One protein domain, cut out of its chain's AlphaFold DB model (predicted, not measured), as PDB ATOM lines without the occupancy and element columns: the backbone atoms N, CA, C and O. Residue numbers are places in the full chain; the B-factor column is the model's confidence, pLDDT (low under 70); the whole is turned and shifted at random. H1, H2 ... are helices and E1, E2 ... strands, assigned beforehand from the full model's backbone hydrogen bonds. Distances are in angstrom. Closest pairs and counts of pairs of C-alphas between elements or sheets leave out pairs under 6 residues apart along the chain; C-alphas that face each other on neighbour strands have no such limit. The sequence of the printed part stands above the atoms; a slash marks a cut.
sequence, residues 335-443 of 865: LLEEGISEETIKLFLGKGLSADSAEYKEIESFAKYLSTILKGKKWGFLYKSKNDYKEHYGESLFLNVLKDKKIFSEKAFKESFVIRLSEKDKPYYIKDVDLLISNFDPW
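AT A GLANCE: This is residues 335 to 443 of the 865 residues of an uncharacterized protein of Capnocytophaga ochracea (UniProt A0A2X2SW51). Four helices form a loose group at one end of the longest axis, and a small three-stranded sheet stands toward the other end; H2, the longest helix, runs along that axis, H1 crosses it and also meets H3, which lies over the edge strand E1, while H4 sits near H2. Two long links loop away from this body, residues 383 to 394 between E1 and H3 and residues 422 to 434 between E2 and E3. The printed part has 109 residues, with four named helices and three named strands in the order H1 H2 E1 H3 H4 E2 E3; the sheet, in the order E1 E3 E2, is mixed. The class is mixed, helices and strands, with under half of the residues in named elements. The whole is compact, with a radius of gyration of the C-alphas of 14.2 A and spans of 46 by 34 by 22 A.

IN THESE COORDINATES: Find C-alpha 342 at (90.174, 137.834, 128.020); there H1 begins, residues 342 to 349, 10.8 A long. H2 follows, residues 358 to 374, 24.5 A, ending at C-alpha 374 at (84.130, 143.247, 121.527). Next come E1, residues 379 to 382, H3, residues 395 to 404, 14.2 A, and H4, residues 410 to 416. E2 is residues 418 to 421, and E3, residues 435 to 438, ends at C-alpha 438 at (80.656, 156.175, 126.135).

HOW THE PARTS SIT: Begin at H1, which touches H2, closest at the C-alphas of Glu 342 and Ala 367, 5.0 A, at a steep tilt of 51 degrees, opposite ways. H1 also touches H3, closest at the C-alphas of Leu 349 and Lys 403, 5.7 A. H2 and H3 are apart. Look at E1 and E3: they are parallel, with N 382 and O 437 within hydrogen-bond range at 2.9 A. H3 is on the sheet, over E1, where the C-alphas of Phe 381 and Phe 398 are closest, 6.5 A. H4 is close to H2 but not clearly touching it, closest at the C-alphas of Phe 366 and Glu 410, 5.9 A, and about perpendicular at 76 degrees. E2 and E3 are a hairpin, antiparallel, with N 418 and O 438 within range at 2.8 A. In H1, H2, H3 and H4 every O i to N i+4 pair is within hydrogen-bond range.

THE WHOLE: The two C-alphas farthest apart are those of Ser 354 and Asp 425, 46.7 A. The printed part has no cut. The links from E1 to H3 and from E2 to E3 are long. The mean pLDDT of the printed part is 74.5; 32 residues are under 70, among them 335 to 340, 385 to 397 and 424 to 428.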
ATOM      1  N   LEU A 335      92.062 153.167 116.827       40.69
ATOM      2  CA  LEU A 335      90.929 152.231 116.831       40.69
ATOM      3  C   LEU A 335      91.418 150.892 116.256       40.69
ATOM      4  O   LEU A 335      92.088 150.899 115.224       40.69
ATOM      5  N   LEU A 336      91.098 149.771 116.905       49.38
ATOM      6  CA  LEU A 336      91.534 148.428 116.496       49.38
ATOM      7  C   LEU A 336      90.361 147.589 115.964       49.38
ATOM      8  O   LEU A 336      89.212 147.764 116.374       49.38
ATOM      9  N   GLU A 337      90.666 146.690 115.026       43.47
ATOM     10  CA  GLU A 337      89.688 145.818 114.349       43.47
ATOM     11  C   GLU A 337      89.574 144.421 114.985       43.47
ATOM     12  O   GLU A 337      88.683 143.649 114.634       43.47
ATOM     13  N   GLU A 338      90.423 144.116 115.970       52.34
ATOM     14  CA  GLU A 338      90.336 142.916 116.800       52.34
ATOM     15  C   GLU A 338      90.053 143.315 118.256       52.34
ATOM     16  O   GLU A 338      90.633 144.262 118.789       52.34
ATOM     17  N   GLY A 339      89.092 142.633 118.886       58.25
ATOM     18  CA  GLY A 339      88.676 142.909 120.262       58.25
ATOM     19  C   GLY A 339      89.718 142.464 121.293       58.25
ATOM     20  O   GLY A 339      90.498 141.548 121.044       58.25
ATOM     21  N   ILE A 340      89.693 143.081 122.477       68.19
ATOM     22  CA  ILE A 340      90.642 142.781 123.560       68.19
ATOM     23  C   ILE A 340      90.454 141.333 124.046       68.19
ATOM     24  O   ILE A 340      89.331 140.929 124.365       68.19
ATOM     25  N   SER A 341      91.543 140.561 124.151       74.06
ATOM     26  CA  SER A 341      91.479 139.190 124.676       74.06
ATOM     27  C   SER A 341      91.144 139.146 126.171       74.06
ATOM     28  O   SER A 341      91.457 140.066 126.933       74.06
ATOM     29  N   GLU A 342      90.534 138.044 126.612       75.31
ATOM     30  CA  GLU A 342      90.174 137.834 128.020       75.31
ATOM     31  C   GLU A 342      91.426 137.865 128.919       75.31
ATOM     32  O   GLU A 342      91.421 138.473 129.991       75.31
ATOM     33  N   GLU A 343      92.530 137.292 128.439       64.25
ATOM     34  CA  GLU A 343      93.837 137.267 129.095       64.25
ATOM     35  C   GLU A 343      94.412 138.679 129.268       64.25
ATOM     36  O   GLU A 343      94.894 139.015 130.349       64.25
ATOM     37  N   THR A 344      94.314 139.530 128.241       66.12
ATOM     38  CA  THR A 344      94.817 140.915 128.282       66.12
ATOM     39  C   THR A 344      94.056 141.748 129.313       66.12
ATOM     40  O   THR A 344      94.669 142.458 130.116       66.12
ATOM     41  N   ILE A 345      92.726 141.608 129.367       71.06
ATOM     42  CA  ILE A 345      91.886 142.308 130.350       71.06
ATOM     43  C   ILE A 345      92.213 141.834 131.775       71.06
ATOM     44  O   ILE A 345      92.422 142.670 132.662       71.06
ATOM     45  N   LYS A 346      92.319 140.513 131.994       73.06
ATOM     46  CA  LYS A 346      92.709 139.924 133.291       73.06
ATOM     47  C   LYS A 346      94.079 140.428 133.749       73.06
ATOM     48  O   LYS A 346      94.203 140.896 134.879       73.06
ATOM     49  N   LEU A 347      95.084 140.401 132.869       66.00
ATOM     50  CA  LEU A 347      96.437 140.880 133.164       66.00
ATOM     51  C   LEU A 347      96.460 142.372 133.519       66.00
ATOM     52  O   LEU A 347      97.170 142.768 134.443       66.00
ATOM     53  N   PHE A 348      95.686 143.211 132.825       68.44
ATOM     54  CA  PHE A 348      95.712 144.658 133.046       68.44
ATOM     55  C   PHE A 348      94.957 145.089 134.312       68.44
ATOM     56  O   PHE A 348      95.508 145.806 135.164       68.44
ATOM     57  N   LEU A 349      93.704 144.643 134.459       74.25
ATOM     58  CA  LEU A 349      92.852 144.995 135.599       74.25
ATOM     59  C   LEU A 349      93.319 144.275 136.873       74.25
ATOM     60  O   LEU A 349      93.428 144.909 137.922       74.25
ATOM     61  N   GLY A 350      93.706 143.000 136.763       68.19
ATOM     62  CA  GLY A 350      94.196 142.172 137.869       68.19
ATOM     63  C   GLY A 350      95.617 142.492 138.351       68.19
ATOM     64  O   GLY A 350      96.027 142.000 139.402       68.19
ATOM     65  N   LYS A 351      96.389 143.327 137.635       72.62
ATOM     66  CA  LYS A 351      97.766 143.696 138.020       72.62
ATOM     67  C   LYS A 351      97.813 144.345 139.407       72.62
ATOM     68  O   LYS A 351      97.445 145.515 139.550       72.62
ATOM     69  N   GLY A 352      98.360 143.598 140.370       66.38
ATOM     70  CA  GLY A 352      98.504 143.978 141.780       66.38
ATOM     71  C   GLY A 352      97.566 143.235 142.741       66.38
ATOM     72  O   GLY A 352      97.691 143.418 143.948       66.38
ATOM     73  N   LEU A 353      96.660 142.396 142.230       69.62
ATOM     74  CA  LEU A 353      95.732 141.582 143.018       69.62
ATOM     75  C   LEU A 353      96.201 140.121 143.090       69.62
ATOM     76  O   LEU A 353      96.867 139.624 142.183       69.62
ATOM     77  N   SER A 354      95.830 139.418 144.163       72.88
ATOM     78  CA  SER A 354      95.989 137.959 144.238       72.88
ATOM     79  C   SER A 354      94.922 137.259 143.393       72.88
ATOM     80  O   SER A 354      93.755 137.656 143.440       72.88
ATOM     81  N   ALA A 355      95.297 136.183 142.696       69.38
ATOM     82  CA  ALA A 355      94.379 135.372 141.893       69.38
ATOM     83  C   ALA A 355      93.205 134.793 142.712       69.38
ATOM     84  O   ALA A 355      92.101 134.624 142.201       69.38
ATOM     85  N   ASP A 356      93.414 134.554 144.010       74.94
ATOM     86  CA  ASP A 356      92.381 134.027 144.910       74.94
ATOM     87  C   ASP A 356      91.390 135.084 145.421       74.94
ATOM     88  O   ASP A 356      90.355 134.726 145.998       74.94
ATOM     89  N   SER A 357      91.691 136.373 145.221       80.44
ATOM     90  CA  SER A 357      90.893 137.484 145.748       80.44
ATOM     91  C   SER A 357      89.514 137.579 145.084       80.44
ATOM     92  O   SER A 357      89.339 137.238 143.913       80.44
ATOM     93  N   ALA A 358      88.522 138.073 145.830       83.31
ATOM     94  CA  ALA A 358      87.174 138.283 145.301       83.31
ATOM     95  C   ALA A 358      87.174 139.272 144.119       83.31
ATOM     96  O   ALA A 358      86.563 138.987 143.093       83.31
ATOM     97  N   GLU A 359      87.942 140.366 144.218       78.00
ATOM     98  CA  GLU A 359      88.111 141.350 143.137       78.00
ATOM     99  C   GLU A 359      88.706 140.704 141.864       78.00
ATOM    100  O   GLU A 359      88.237 140.989 140.764       78.00
ATOM    101  N   TYR A 360      89.674 139.780 141.973       80.88
ATOM    102  CA  TYR A 360      90.228 139.084 140.799       80.88
ATOM    103  C   TYR A 360      89.216 138.123 140.145       80.88
ATOM    104  O   TYR A 360      89.155 138.031 138.920       80.88
ATOM    105  N   LYS A 361      88.373 137.452 140.942       83.62
ATOM    106  CA  LYS A 361      87.296 136.576 140.441       83.62
ATOM    107  C   LYS A 361      86.178 137.360 139.744       83.62
ATOM    108  O   LYS A 361      85.650 136.902 138.730       83.62
ATOM    109  N   GLU A 362      85.857 138.562 140.227       87.00
ATOM    110  CA  GLU A 362      84.968 139.487 139.514       87.00
ATOM    111  C   GLU A 362      85.583 139.920 138.175       87.00
ATOM    112  O   GLU A 362      84.946 139.734 137.133       87.00
ATOM    113  N   ILE A 363      86.849 140.367 138.181       86.19
ATOM    114  CA  ILE A 363      87.612 140.721 136.969       86.19
ATOM    115  C   ILE A 363      87.631 139.572 135.956       86.19
ATOM    116  O   ILE A 363      87.483 139.821 134.763       86.19
ATOM    117  N   GLU A 364      87.773 138.320 136.395       83.06
ATOM    118  CA  GLU A 364      87.731 137.154 135.510       83.06
ATOM    119  C   GLU A 364      86.375 136.997 134.808       83.06
ATOM    120  O   GLU A 364      86.328 136.875 133.580       83.06
ATOM    121  N   SER A 365      85.270 137.076 135.556       89.44
ATOM    122  CA  SER A 365      83.921 137.027 134.971       89.44
ATOM    123  C   SER A 365      83.661 138.192 134.001       89.44
ATOM    124  O   SER A 365      83.044 138.020 132.945       89.44
ATOM    125  N   PHE A 366      84.190 139.372 134.326       93.31
ATOM    126  CA  PHE A 366      84.006 140.600 133.566       93.31
ATOM    127  C   PHE A 366      84.882 140.666 132.309       93.31
ATOM    128  O   PHE A 366      84.420 141.129 131.266       93.31
ATOM    129  N   ALA A 367      86.104 140.134 132.360       85.69
ATOM    130  CA  ALA A 367      86.986 139.997 131.204       85.69
ATOM    131  C   ALA A 367      86.348 139.133 130.109       85.69
ATOM    132  O   ALA A 367      86.379 139.502 128.935       85.69
ATOM    133  N   LYS A 368      85.685 138.038 130.499       89.50
ATOM    134  CA  LYS A 368      84.925 137.180 129.582       89.50
ATOM    135  C   LYS A 368      83.742 137.910 128.943       89.50
ATOM    136  O   LYS A 368      83.514 137.782 127.737       89.50
ATOM    137  N   TYR A 369      83.005 138.700 129.729       93.06
ATOM    138  CA  TYR A 369      81.919 139.550 129.228       93.06
ATOM    139  C   TYR A 369      82.426 140.582 128.206       93.06
ATOM    140  O   TYR A 369      81.910 140.647 127.089       93.06
ATOM    141  N   LEU A 370      83.471 141.338 128.557       88.00
ATOM    142  CA  LEU A 370      84.069 142.357 127.692       88.00
ATOM    143  C   LEU A 370      84.629 141.759 126.394       88.00
ATOM    144  O   LEU A 370      84.272 142.218 125.312       88.00
ATOM    145  N   SER A 371      85.424 140.690 126.492       84.25
ATOM    146  CA  SER A 371      85.916 139.933 125.333       84.25
ATOM    147  C   SER A 371      84.759 139.524 124.412       84.25
ATOM    148  O   SER A 371      84.807 139.762 123.207       84.25
ATOM    149  N   THR A 372      83.653 139.019 124.974       88.69
ATOM    150  CA  THR A 372      82.476 138.594 124.197       88.69
ATOM    151  C   THR A 372      81.802 139.744 123.440       88.69
ATOM    152  O   THR A 372      81.457 139.560 122.273       88.69
ATOM    153  N   ILE A 373      81.614 140.924 124.052       87.94
ATOM    154  CA  ILE A 373      80.944 142.052 123.370       87.94
ATOM    155  C   ILE A 373      81.828 142.737 122.318       87.94
ATOM    156  O   ILE A 373      81.291 143.305 121.368       87.94
ATOM    157  N   LEU A 374      83.158 142.667 122.466       84.50
ATOM    158  CA  LEU A 374      84.130 143.247 121.527       84.50
ATOM    159  C   LEU A 374      84.545 142.275 120.405       84.50
ATOM    160  O   LEU A 374      85.094 142.698 119.388       84.50
ATOM    161  N   LYS A 375      84.300 140.967 120.564       82.31
ATOM    162  CA  LYS A 375      84.772 139.930 119.637       82.31
ATOM    163  C   LYS A 375      84.247 140.131 118.214       82.31
ATOM    164  O   LYS A 375      83.045 140.065 117.964       82.31
ATOM    165  N   GLY A 376      85.175 140.293 117.270       74.44
ATOM    166  CA  GLY A 376      84.859 140.454 115.848       74.44
ATOM    167  C   GLY A 376      84.084 141.736 115.530       74.44
ATOM    168  O   GLY A 376      83.331 141.748 114.559       74.44
ATOM    169  N   LYS A 377      84.231 142.774 116.365       78.00
ATOM    170  CA  LYS A 377      83.675 144.110 116.153       78.00
ATOM    171  C   LYS A 377      84.790 145.139 116.163       78.00
ATOM    172  O   LYS A 377      85.592 145.176 117.094       78.00
ATOM    173  N   LYS A 378      84.768 146.039 115.189       77.69
ATOM    174  CA  LYS A 378      85.503 147.299 115.254       77.69
ATOM    175  C   LYS A 378      84.797 148.189 116.273       77.69
ATOM    176  O   LYS A 378      83.581 148.367 116.192       77.69
ATOM    177  N   TRP A 379      85.510 148.710 117.264       79.00
ATOM    178  CA  TRP A 379      84.875 149.387 118.398       79.00
ATOM    179  C   TRP A 379      85.625 150.644 118.831       79.00
ATOM    180  O   TRP A 379      86.801 150.827 118.517       79.00
ATOM    181  N   GLY A 380      84.935 151.524 119.554       76.94
ATOM    182  CA  GLY A 380      85.528 152.739 120.100       76.94
ATOM    183  C   GLY A 380      84.980 153.129 121.465       76.94
ATOM    184  O   GLY A 380      83.895 152.709 121.873       76.94
ATOM    185  N   PHE A 381      85.753 153.960 122.162       79.00
ATOM    186  CA  PHE A 381      85.465 154.429 123.511       79.00
ATOM    187  C   PHE A 381      85.597 155.951 123.603       79.00
ATOM    188  O   PHE A 381      86.630 156.494 123.210       79.00
ATOM    189  N   LEU A 382      84.572 156.626 124.133       74.94
ATOM    190  CA  LEU A 382      84.565 158.073 124.384       74.94
ATOM    191  C   LEU A 382      84.326 158.355 125.872       74.94
ATOM    192  O   LEU A 382      83.287 157.989 126.424       74.94
ATOM    193  N   TYR A 383      85.266 159.049 126.518       75.38
ATOM    194  CA  TYR A 383      85.186 159.360 127.947       75.38
ATOM    195  C   TYR A 383      85.290 160.860 128.235       75.38
ATOM    196  O   TYR A 383      86.246 161.522 127.835       75.38
ATOM    197  N   LYS A 384      84.317 161.379 128.986       72.00
ATOM    198  CA  LYS A 384      84.169 162.781 129.382       72.00
ATOM    199  C   LYS A 384      84.462 162.946 130.875       72.00
ATOM    200  O   LYS A 384      83.823 162.302 131.711       72.00
ATOM    201  N   SER A 385      85.433 163.799 131.209       65.88
ATOM    202  CA  SER A 385      85.881 164.076 132.585       65.88
ATOM    203  C   SER A 385      85.522 165.502 133.027       65.88
ATOM    204  O   SER A 385      85.288 166.366 132.190       65.88
ATOM    205  N   LYS A 386      85.495 165.772 134.342       55.94
ATOM    206  CA  LYS A 386      85.153 167.107 134.879       55.94
ATOM    207  C   LYS A 386      86.286 168.145 134.836       55.94
ATOM    208  O   LYS A 386      85.982 169.327 134.943       55.94
ATOM    209  N   ASN A 387      87.553 167.728 134.727       43.78
ATOM    210  CA  ASN A 387      88.708 168.602 135.003       43.78
ATOM    211  C   ASN A 387      89.718 168.746 133.849       43.78
ATOM    212  O   ASN A 387      90.589 169.603 133.940       43.78
ATOM    213  N   ASP A 388      89.622 167.944 132.787       41.38
ATOM    214  CA  ASP A 388      90.532 168.020 131.637       41.38
ATOM    215  C   ASP A 388      89.744 167.862 130.330       41.38
ATOM    216  O   ASP A 388      89.142 166.810 130.085       41.38
ATOM    217  N   TYR A 389      89.809 168.880 129.463       38.00
ATOM    218  CA  TYR A 389      89.379 168.816 128.057       38.00
ATOM    219  C   TYR A 389      90.414 168.051 127.219       38.00
ATOM    220  O   TYR A 389      91.020 168.575 126.283       38.00
ATOM    221  N   LYS A 390      90.642 166.792 127.589       36.38
ATOM    222  CA  LYS A 390      91.394 165.831 126.788       36.38
ATOM    223  C   LYS A 390      90.508 164.630 126.540       36.38
ATOM    224  O   LYS A 390      90.483 163.669 127.309       36.38
ATOM    225  N   GLU A 391      89.774 164.726 125.445       39.44
ATOM    226  CA  GLU A 391      89.156 163.583 124.795       39.44
ATOM    227  C   GLU A 391      90.300 162.655 124.368       39.44
ATOM    228  O   GLU A 391      91.138 163.013 123.542       39.44
ATOM    229  N   HIS A 392      90.397 161.501 125.020       43.31
ATOM    230  CA  HIS A 392      91.313 160.437 124.634       43.31
ATOM    231  C   HIS A 392      90.477 159.345 123.952       43.31
ATOM    232  O   HIS A 392      89.309 159.158 124.298       43.31
ATOM    233  N   TYR A 393      91.073 158.599 123.025       44.59
ATOM    234  CA  TYR A 393      90.449 157.424 122.421       44.59
ATOM    235  C   TYR A 393      91.457 156.273 122.368       44.59
ATOM    236  O   TYR A 393      92.666 156.496 122.302       44.59
ATOM    237  N   GLY A 394      90.954 155.041 122.400       51.44
ATOM    238  CA  GLY A 394      91.769 153.830 122.323       51.44
ATOM    239  C   GLY A 394      91.682 152.941 123.562       51.44
ATOM    240  O   GLY A 394      91.186 153.321 124.627       51.44
ATOM    241  N   GLU A 395      92.188 151.724 123.395       52.56
ATOM    242  CA  GLU A 395      92.111 150.630 124.363       52.56
ATOM    243  C   GLU A 395      92.752 150.956 125.723       52.56
ATOM    244  O   GLU A 395      92.196 150.588 126.759       52.56
ATOM    245  N   SER A 396      93.865 151.708 125.765       54.88
ATOM    246  CA  SER A 396      94.473 152.054 127.061       54.88
ATOM    247  C   SER A 396      93.579 152.952 127.907       54.88
ATOM    248  O   SER A 396      93.506 152.741 129.112       54.88
ATOM    249  N   LEU A 397      92.874 153.929 127.321       64.25
ATOM    250  CA  LEU A 397      91.943 154.754 128.090       64.25
ATOM    251  C   LEU A 397      90.811 153.893 128.643       64.25
ATOM    252  O   LEU A 397      90.446 154.054 129.801       64.25
ATOM    253  N   PHE A 398      90.284 152.976 127.832       74.56
ATOM    254  CA  PHE A 398      89.226 152.066 128.251       74.56
ATOM    255  C   PHE A 398      89.651 151.245 129.474       74.56
ATOM    256  O   PHE A 398      89.023 151.343 130.530       74.56
ATOM    257  N   LEU A 399      90.772 150.526 129.383       73.56
ATOM    258  CA  LEU A 399      91.271 149.701 130.484       73.56
ATOM    259  C   LEU A 399      91.734 150.531 131.699       73.56
ATOM    260  O   LEU A 399      91.502 150.114 132.835       73.56
ATOM    261  N   ASN A 400      92.319 151.719 131.496       70.44
ATOM    262  CA  ASN A 400      92.677 152.635 132.587       70.44
ATOM    263  C   ASN A 400      91.440 153.182 133.308       70.44
ATOM    264  O   ASN A 400      91.400 153.155 134.532       70.44
ATOM    265  N   VAL A 401      90.399 153.619 132.590       76.62
ATOM    266  CA  VAL A 401      89.155 154.104 133.211       76.62
ATOM    267  C   VAL A 401      88.476 152.986 133.996       76.62
ATOM    268  O   VAL A 401      88.053 153.225 135.128       76.62
ATOM    269  N   LEU A 402      88.406 151.766 133.451       83.62
ATOM    270  CA  LEU A 402      87.878 150.611 134.184       83.62
ATOM    271  C   LEU A 402      88.672 150.353 135.473       83.62
ATOM    272  O   LEU A 402      88.077 150.142 136.530       83.62
ATOM    273  N   LYS A 403      90.005 150.442 135.412       79.56
ATOM    274  CA  LYS A 403      90.898 150.258 136.560       79.56
ATOM    275  C   LYS A 403      90.757 151.355 137.619       79.56
ATOM    276  O   LYS A 403      90.481 151.053 138.778       79.56
ATOM    277  N   ASP A 404      90.887 152.615 137.220       79.69
ATOM    278  CA  ASP A 404      90.871 153.785 138.106       79.69
ATOM    279  C   ASP A 404      89.497 154.018 138.746       79.69
ATOM    280  O   ASP A 404      89.399 154.559 139.850       79.69
ATOM    281  N   LYS A 405      88.417 153.616 138.063       82.88
ATOM    282  CA  LYS A 405      87.042 153.671 138.587       82.88
ATOM    283  C   LYS A 405      86.589 152.377 139.266       82.88
ATOM    284  O   LYS A 405      85.461 152.342 139.747       82.88
ATOM    285  N   LYS A 406      87.444 151.345 139.333       87.38
ATOM    286  CA  LYS A 406      87.122 150.003 139.860       87.38
ATOM    287  C   LYS A 406      85.861 149.378 139.238       87.38
ATOM    288  O   LYS A 406      85.051 148.749 139.917       87.38
ATOM    289  N   ILE A 407      85.680 149.556 137.932       90.19
ATOM    290  CA  ILE A 407      84.570 148.968 137.178       90.19
ATOM    291  C   ILE A 407      84.994 147.555 136.771       90.19
ATOM    292  O   ILE A 407      85.603 147.358 135.722       90.19
ATOM    293  N   PHE A 408      84.708 146.584 137.641       90.56
ATOM    294  CA  PHE A 408      85.140 145.185 137.503       90.56
ATOM    295  C   PHE A 408      83.983 144.186 137.335       90.56
ATOM    296  O   PHE A 408      84.185 142.984 137.467       90.56
ATOM    297  N   SER A 409      82.771 144.661 137.034       90.25
ATOM    298  CA  SER A 409      81.598 143.810 136.806       90.25
ATOM    299  C   SER A 409      80.711 144.337 135.677       90.25
ATOM    300  O   SER A 409      80.636 145.543 135.434       90.25
ATOM    301  N   GLU A 410      79.980 143.433 135.016       92.25
ATOM    302  CA  GLU A 410      79.017 143.774 133.955       92.25
ATOM    303  C   GLU A 410      77.961 144.787 134.431       92.25
ATOM    304  O   GLU A 410      77.575 145.685 133.680       92.25
ATOM    305  N   LYS A 411      77.522 144.677 135.693       91.25
ATOM    306  CA  LYS A 411      76.571 145.616 136.297       91.25
ATOM    307  C   LYS A 411      77.165 147.024 136.376       91.25
ATOM    308  O   LYS A 411      76.600 147.946 135.796       91.25
ATOM    309  N   ALA A 412      78.322 147.172 137.029       91.06
ATOM    310  CA  ALA A 412      78.987 148.468 137.169       91.06
ATOM    311  C   ALA A 412      79.338 149.080 135.801       91.06
ATOM    312  O   ALA A 412      79.283 150.296 135.627       91.06
ATOM    313  N   PHE A 413      79.656 148.237 134.814       93.69
ATOM    314  CA  PHE A 413      79.926 148.651 133.442       93.69
ATOM    315  C   PHE A 413      78.695 149.255 132.757       93.69
ATOM    316  O   PHE A 413      78.764 150.381 132.267       93.69
ATOM    317  N   LYS A 414      77.554 148.557 132.785       92.00
ATOM    318  CA  LYS A 414      76.285 149.045 132.210       92.00
ATOM    319  C   LYS A 414      75.712 150.258 132.947       92.00
ATOM    320  O   LYS A 414      75.029 151.069 132.332       92.00
ATOM    321  N   GLU A 415      75.995 150.399 134.240       92.81
ATOM    322  CA  GLU A 415      75.645 151.592 135.026       92.81
ATOM    323  C   GLU A 415      76.565 152.793 134.719       92.81
ATOM    324  O   GLU A 415      76.162 153.936 134.925       92.81
ATOM    325  N   SER A 416      77.778 152.552 134.202       90.12
ATOM    326  CA  SER A 416      78.778 153.595 133.909       90.12
ATOM    327  C   SER A 416      78.823 154.044 132.445       90.12
ATOM    328  O   SER A 416      79.329 155.137 132.173       90.12
ATOM    329  N   PHE A 417      78.349 153.221 131.501       91.44
ATOM    330  CA  PHE A 417      78.508 153.468 130.065       91.44
ATOM    331  C   PHE A 417      77.255 153.165 129.233       91.44
ATOM    332  O   PHE A 417      76.635 152.108 129.343       91.44
ATOM    333  N   VAL A 418      76.958 154.079 128.311       88.88
ATOM    334  CA  VAL A 418      76.070 153.881 127.165       88.88
ATOM    335  C   VAL A 418      76.801 153.030 126.127       88.88
ATOM    336  O   VAL A 418      77.971 153.268 125.832       88.88
ATOM    337  N   ILE A 419      76.102 152.050 125.553       88.62
ATOM    338  CA  ILE A 419      76.625 151.160 124.512       88.62
ATOM    339  C   ILE A 419      75.683 151.250 123.308       88.62
ATOM    340  O   ILE A 419      74.483 151.009 123.454       88.62
ATOM    341  N   ARG A 420      76.200 151.590 122.122       86.38
ATOM    342  CA  ARG A 420      75.416 151.646 120.874       86.38
ATOM    343  C   ARG A 420      76.065 150.816 119.769       86.38
ATOM    344  O   ARG A 420      77.274 150.876 119.572       86.38
ATOM    345  N   LEU A 421      75.239 150.064 119.044       85.75
ATOM    346  CA  LEU A 421      75.624 149.377 117.812       85.75
ATOM    347  C   LEU A 421      75.459 150.318 116.616       85.75
ATOM    348  O   LEU A 421      74.487 151.072 116.544       85.75
ATOM    349  N   SER A 422      76.399 150.249 115.682       80.38
ATOM    350  CA  SER A 422      76.360 150.980 114.420       80.38
ATOM    351  C   SER A 422      75.559 150.187 113.383       80.38
ATOM    352  O   SER A 422      75.909 149.060 113.042       80.38
ATOM    353  N   GLU A 423      74.470 150.764 112.878       79.62
ATOM    354  CA  GLU A 423      73.566 150.121 111.917       79.62
ATOM    355  C   GLU A 423      73.279 151.084 110.758       79.62
ATOM    356  O   GLU A 423      72.792 152.187 110.993       79.62
ATOM    357  N   LYS A 424      73.570 150.689 109.509       65.94
ATOM    358  CA  LYS A 424      73.568 151.587 108.329       65.94
ATOM    359  C   LYS A 424      72.230 152.295 108.071       65.94
ATOM    360  O   LYS A 424      72.212 153.433 107.609       65.94
ATOM    361  N   ASP A 425      71.124 151.649 108.431       60.75
ATOM    362  CA  ASP A 425      69.764 152.180 108.283       60.75
ATOM    363  C   ASP A 425      69.291 153.010 109.492       60.75
ATOM    364  O   ASP A 425      68.109 153.351 109.591       60.75
ATOM    365  N   LYS A 426      70.190 153.336 110.433       66.50
ATOM    366  CA  LYS A 426      69.874 154.071 111.664       66.50
ATOM    367  C   LYS A 426      70.527 155.457 111.739       66.50
ATOM    368  O   LYS A 426      71.575 155.707 111.138       66.50
ATOM    369  N   PRO A 427      69.972 156.367 112.563       58.91
ATOM    370  CA  PRO A 427      70.506 157.725 112.750       58.91
ATOM    371  C   PRO A 427      71.867 157.769 113.459       58.91
ATOM    372  O   PRO A 427      72.574 158.773 113.410       58.91
ATOM    373  N   TYR A 428      72.222 156.677 114.131       67.62
ATOM    374  CA  TYR A 428      73.447 156.496 114.903       67.62
ATOM    375  C   TYR A 428      74.474 155.604 114.182       67.62
ATOM    376  O   TYR A 428      75.378 155.082 114.827       67.62
ATOM    377  N   TYR A 429      74.364 155.427 112.856       75.69
ATOM    378  CA  TYR A 429      75.438 154.798 112.082       75.69
ATOM    379  C   TYR A 429      76.733 155.607 112.193       75.69
ATOM    380  O   TYR A 429      76.766 156.811 111.908       75.69
ATOM    381  N   ILE A 430      77.793 154.908 112.580       77.19
ATOM    382  CA  ILE A 430      79.166 155.388 112.633       77.19
ATOM    383  C   ILE A 430      79.947 154.608 111.580       77.19
ATOM    384  O   ILE A 430      80.028 153.382 111.649       77.19
ATOM    385  N   LYS A 431      80.535 155.302 110.609       73.00
ATOM    386  CA  LYS A 431      81.223 154.667 109.474       73.00
ATOM    387  C   LYS A 431      82.515 153.934 109.868       73.00
ATOM    388  O   LYS A 431      82.964 153.067 109.129       73.00
ATOM    389  N   ASP A 432      83.102 154.281 111.017       70.25
ATOM    390  CA  ASP A 432      84.404 153.757 111.452       70.25
ATOM    391  C   ASP A 432      84.325 152.576 112.431       70.25
ATOM    392  O   ASP A 432      85.363 151.974 112.695       70.25
ATOM    393  N   VAL A 433      83.162 152.268 113.024       76.94
ATOM    394  CA  VAL A 433      83.022 151.213 114.051       76.94
ATOM    395  C   VAL A 433      81.665 150.516 113.993       76.94
ATOM    396  O   VAL A 433      80.668 151.117 113.605       76.94
ATOM    397  N   ASP A 434      81.621 149.282 114.486       84.00
ATOM    398  CA  ASP A 434      80.410 148.494 114.735       84.00
ATOM    399  C   ASP A 434      79.807 148.766 116.126       84.00
ATOM    400  O   ASP A 434      78.613 148.548 116.341       84.00
ATOM    401  N   LEU A 435      80.629 149.206 117.089       85.88
ATOM    402  CA  LEU A 435      80.251 149.395 118.495       85.88
ATOM    403  C   LEU A 435      80.878 150.669 119.085       85.88
ATOM    404  O   LEU A 435      82.093 150.855 119.029       85.88
ATOM    405  N   LEU A 436      80.068 151.510 119.729       84.69
ATOM    406  CA  LEU A 436      80.538 152.649 120.519       84.69
ATOM    407  C   LEU A 436      80.168 152.478 121.992       84.69
ATOM    408  O   LEU A 436      79.031 152.133 122.317       84.69
ATOM    409  N   ILE A 437      81.127 152.765 122.869       87.44
ATOM    410  CA  ILE A 437      80.970 152.777 124.325       87.44
ATOM    411  C   ILE A 437      81.293 154.194 124.823       87.44
ATOM    412  O   ILE A 437      82.343 154.742 124.485       87.44
ATOM    413  N   SER A 438      80.427 154.812 125.628       85.88
ATOM    414  CA  SER A 438      80.656 156.175 126.135       85.88
ATOM    415  C   SER A 438      80.033 156.433 127.507       85.88
ATOM    416  O   SER A 438      78.994 155.872 127.830       85.88
ATOM    417  N   ASN A 439      80.624 157.303 128.338       87.44
ATOM    418  CA  ASN A 439      80.053 157.664 129.658       87.44
ATOM    419  C   ASN A 439      79.059 158.848 129.616       87.44
ATOM    420  O   ASN A 439      78.717 159.420 130.649       87.44
ATOM    421  N   PHE A 440      78.637 159.233 128.416       80.88
ATOM    422  CA  PHE A 440      77.632 160.249 128.089       80.88
ATOM    423  C   PHE A 440      76.893 159.784 126.822       80.88
ATOM    424  O   PHE A 440      77.353 158.829 126.191       80.88
ATOM    425  N   ASP A 441      75.789 160.425 126.423       78.69
ATOM    426  CA  ASP A 441      75.148 160.144 125.128       78.69
ATOM    427  C   ASP A 441      75.716 161.069 124.031       78.69
ATOM    428  O   ASP A 441      75.442 162.270 124.053       78.69
ATOM    429  N   PRO A 442      76.490 160.566 123.048       71.44
ATOM    430  CA  PRO A 442      77.074 161.402 121.995       71.44
ATOM    431  C   PRO A 442      76.041 161.983 121.020       71.44
ATOM    432  O   PRO A 442      76.383 162.854 120.220       71.44
ATOM    433  N   TRP A 443      74.788 161.515 121.085       71.94
ATOM    434  CA  TRP A 443      73.659 162.036 120.312       71.94
ATOM    435  C   TRP A 443      72.720 162.931 121.124       71.94
ATOM    436  O   TRP A 443      71.646 163.287 120.635       71.94
TER     437      TRP A 443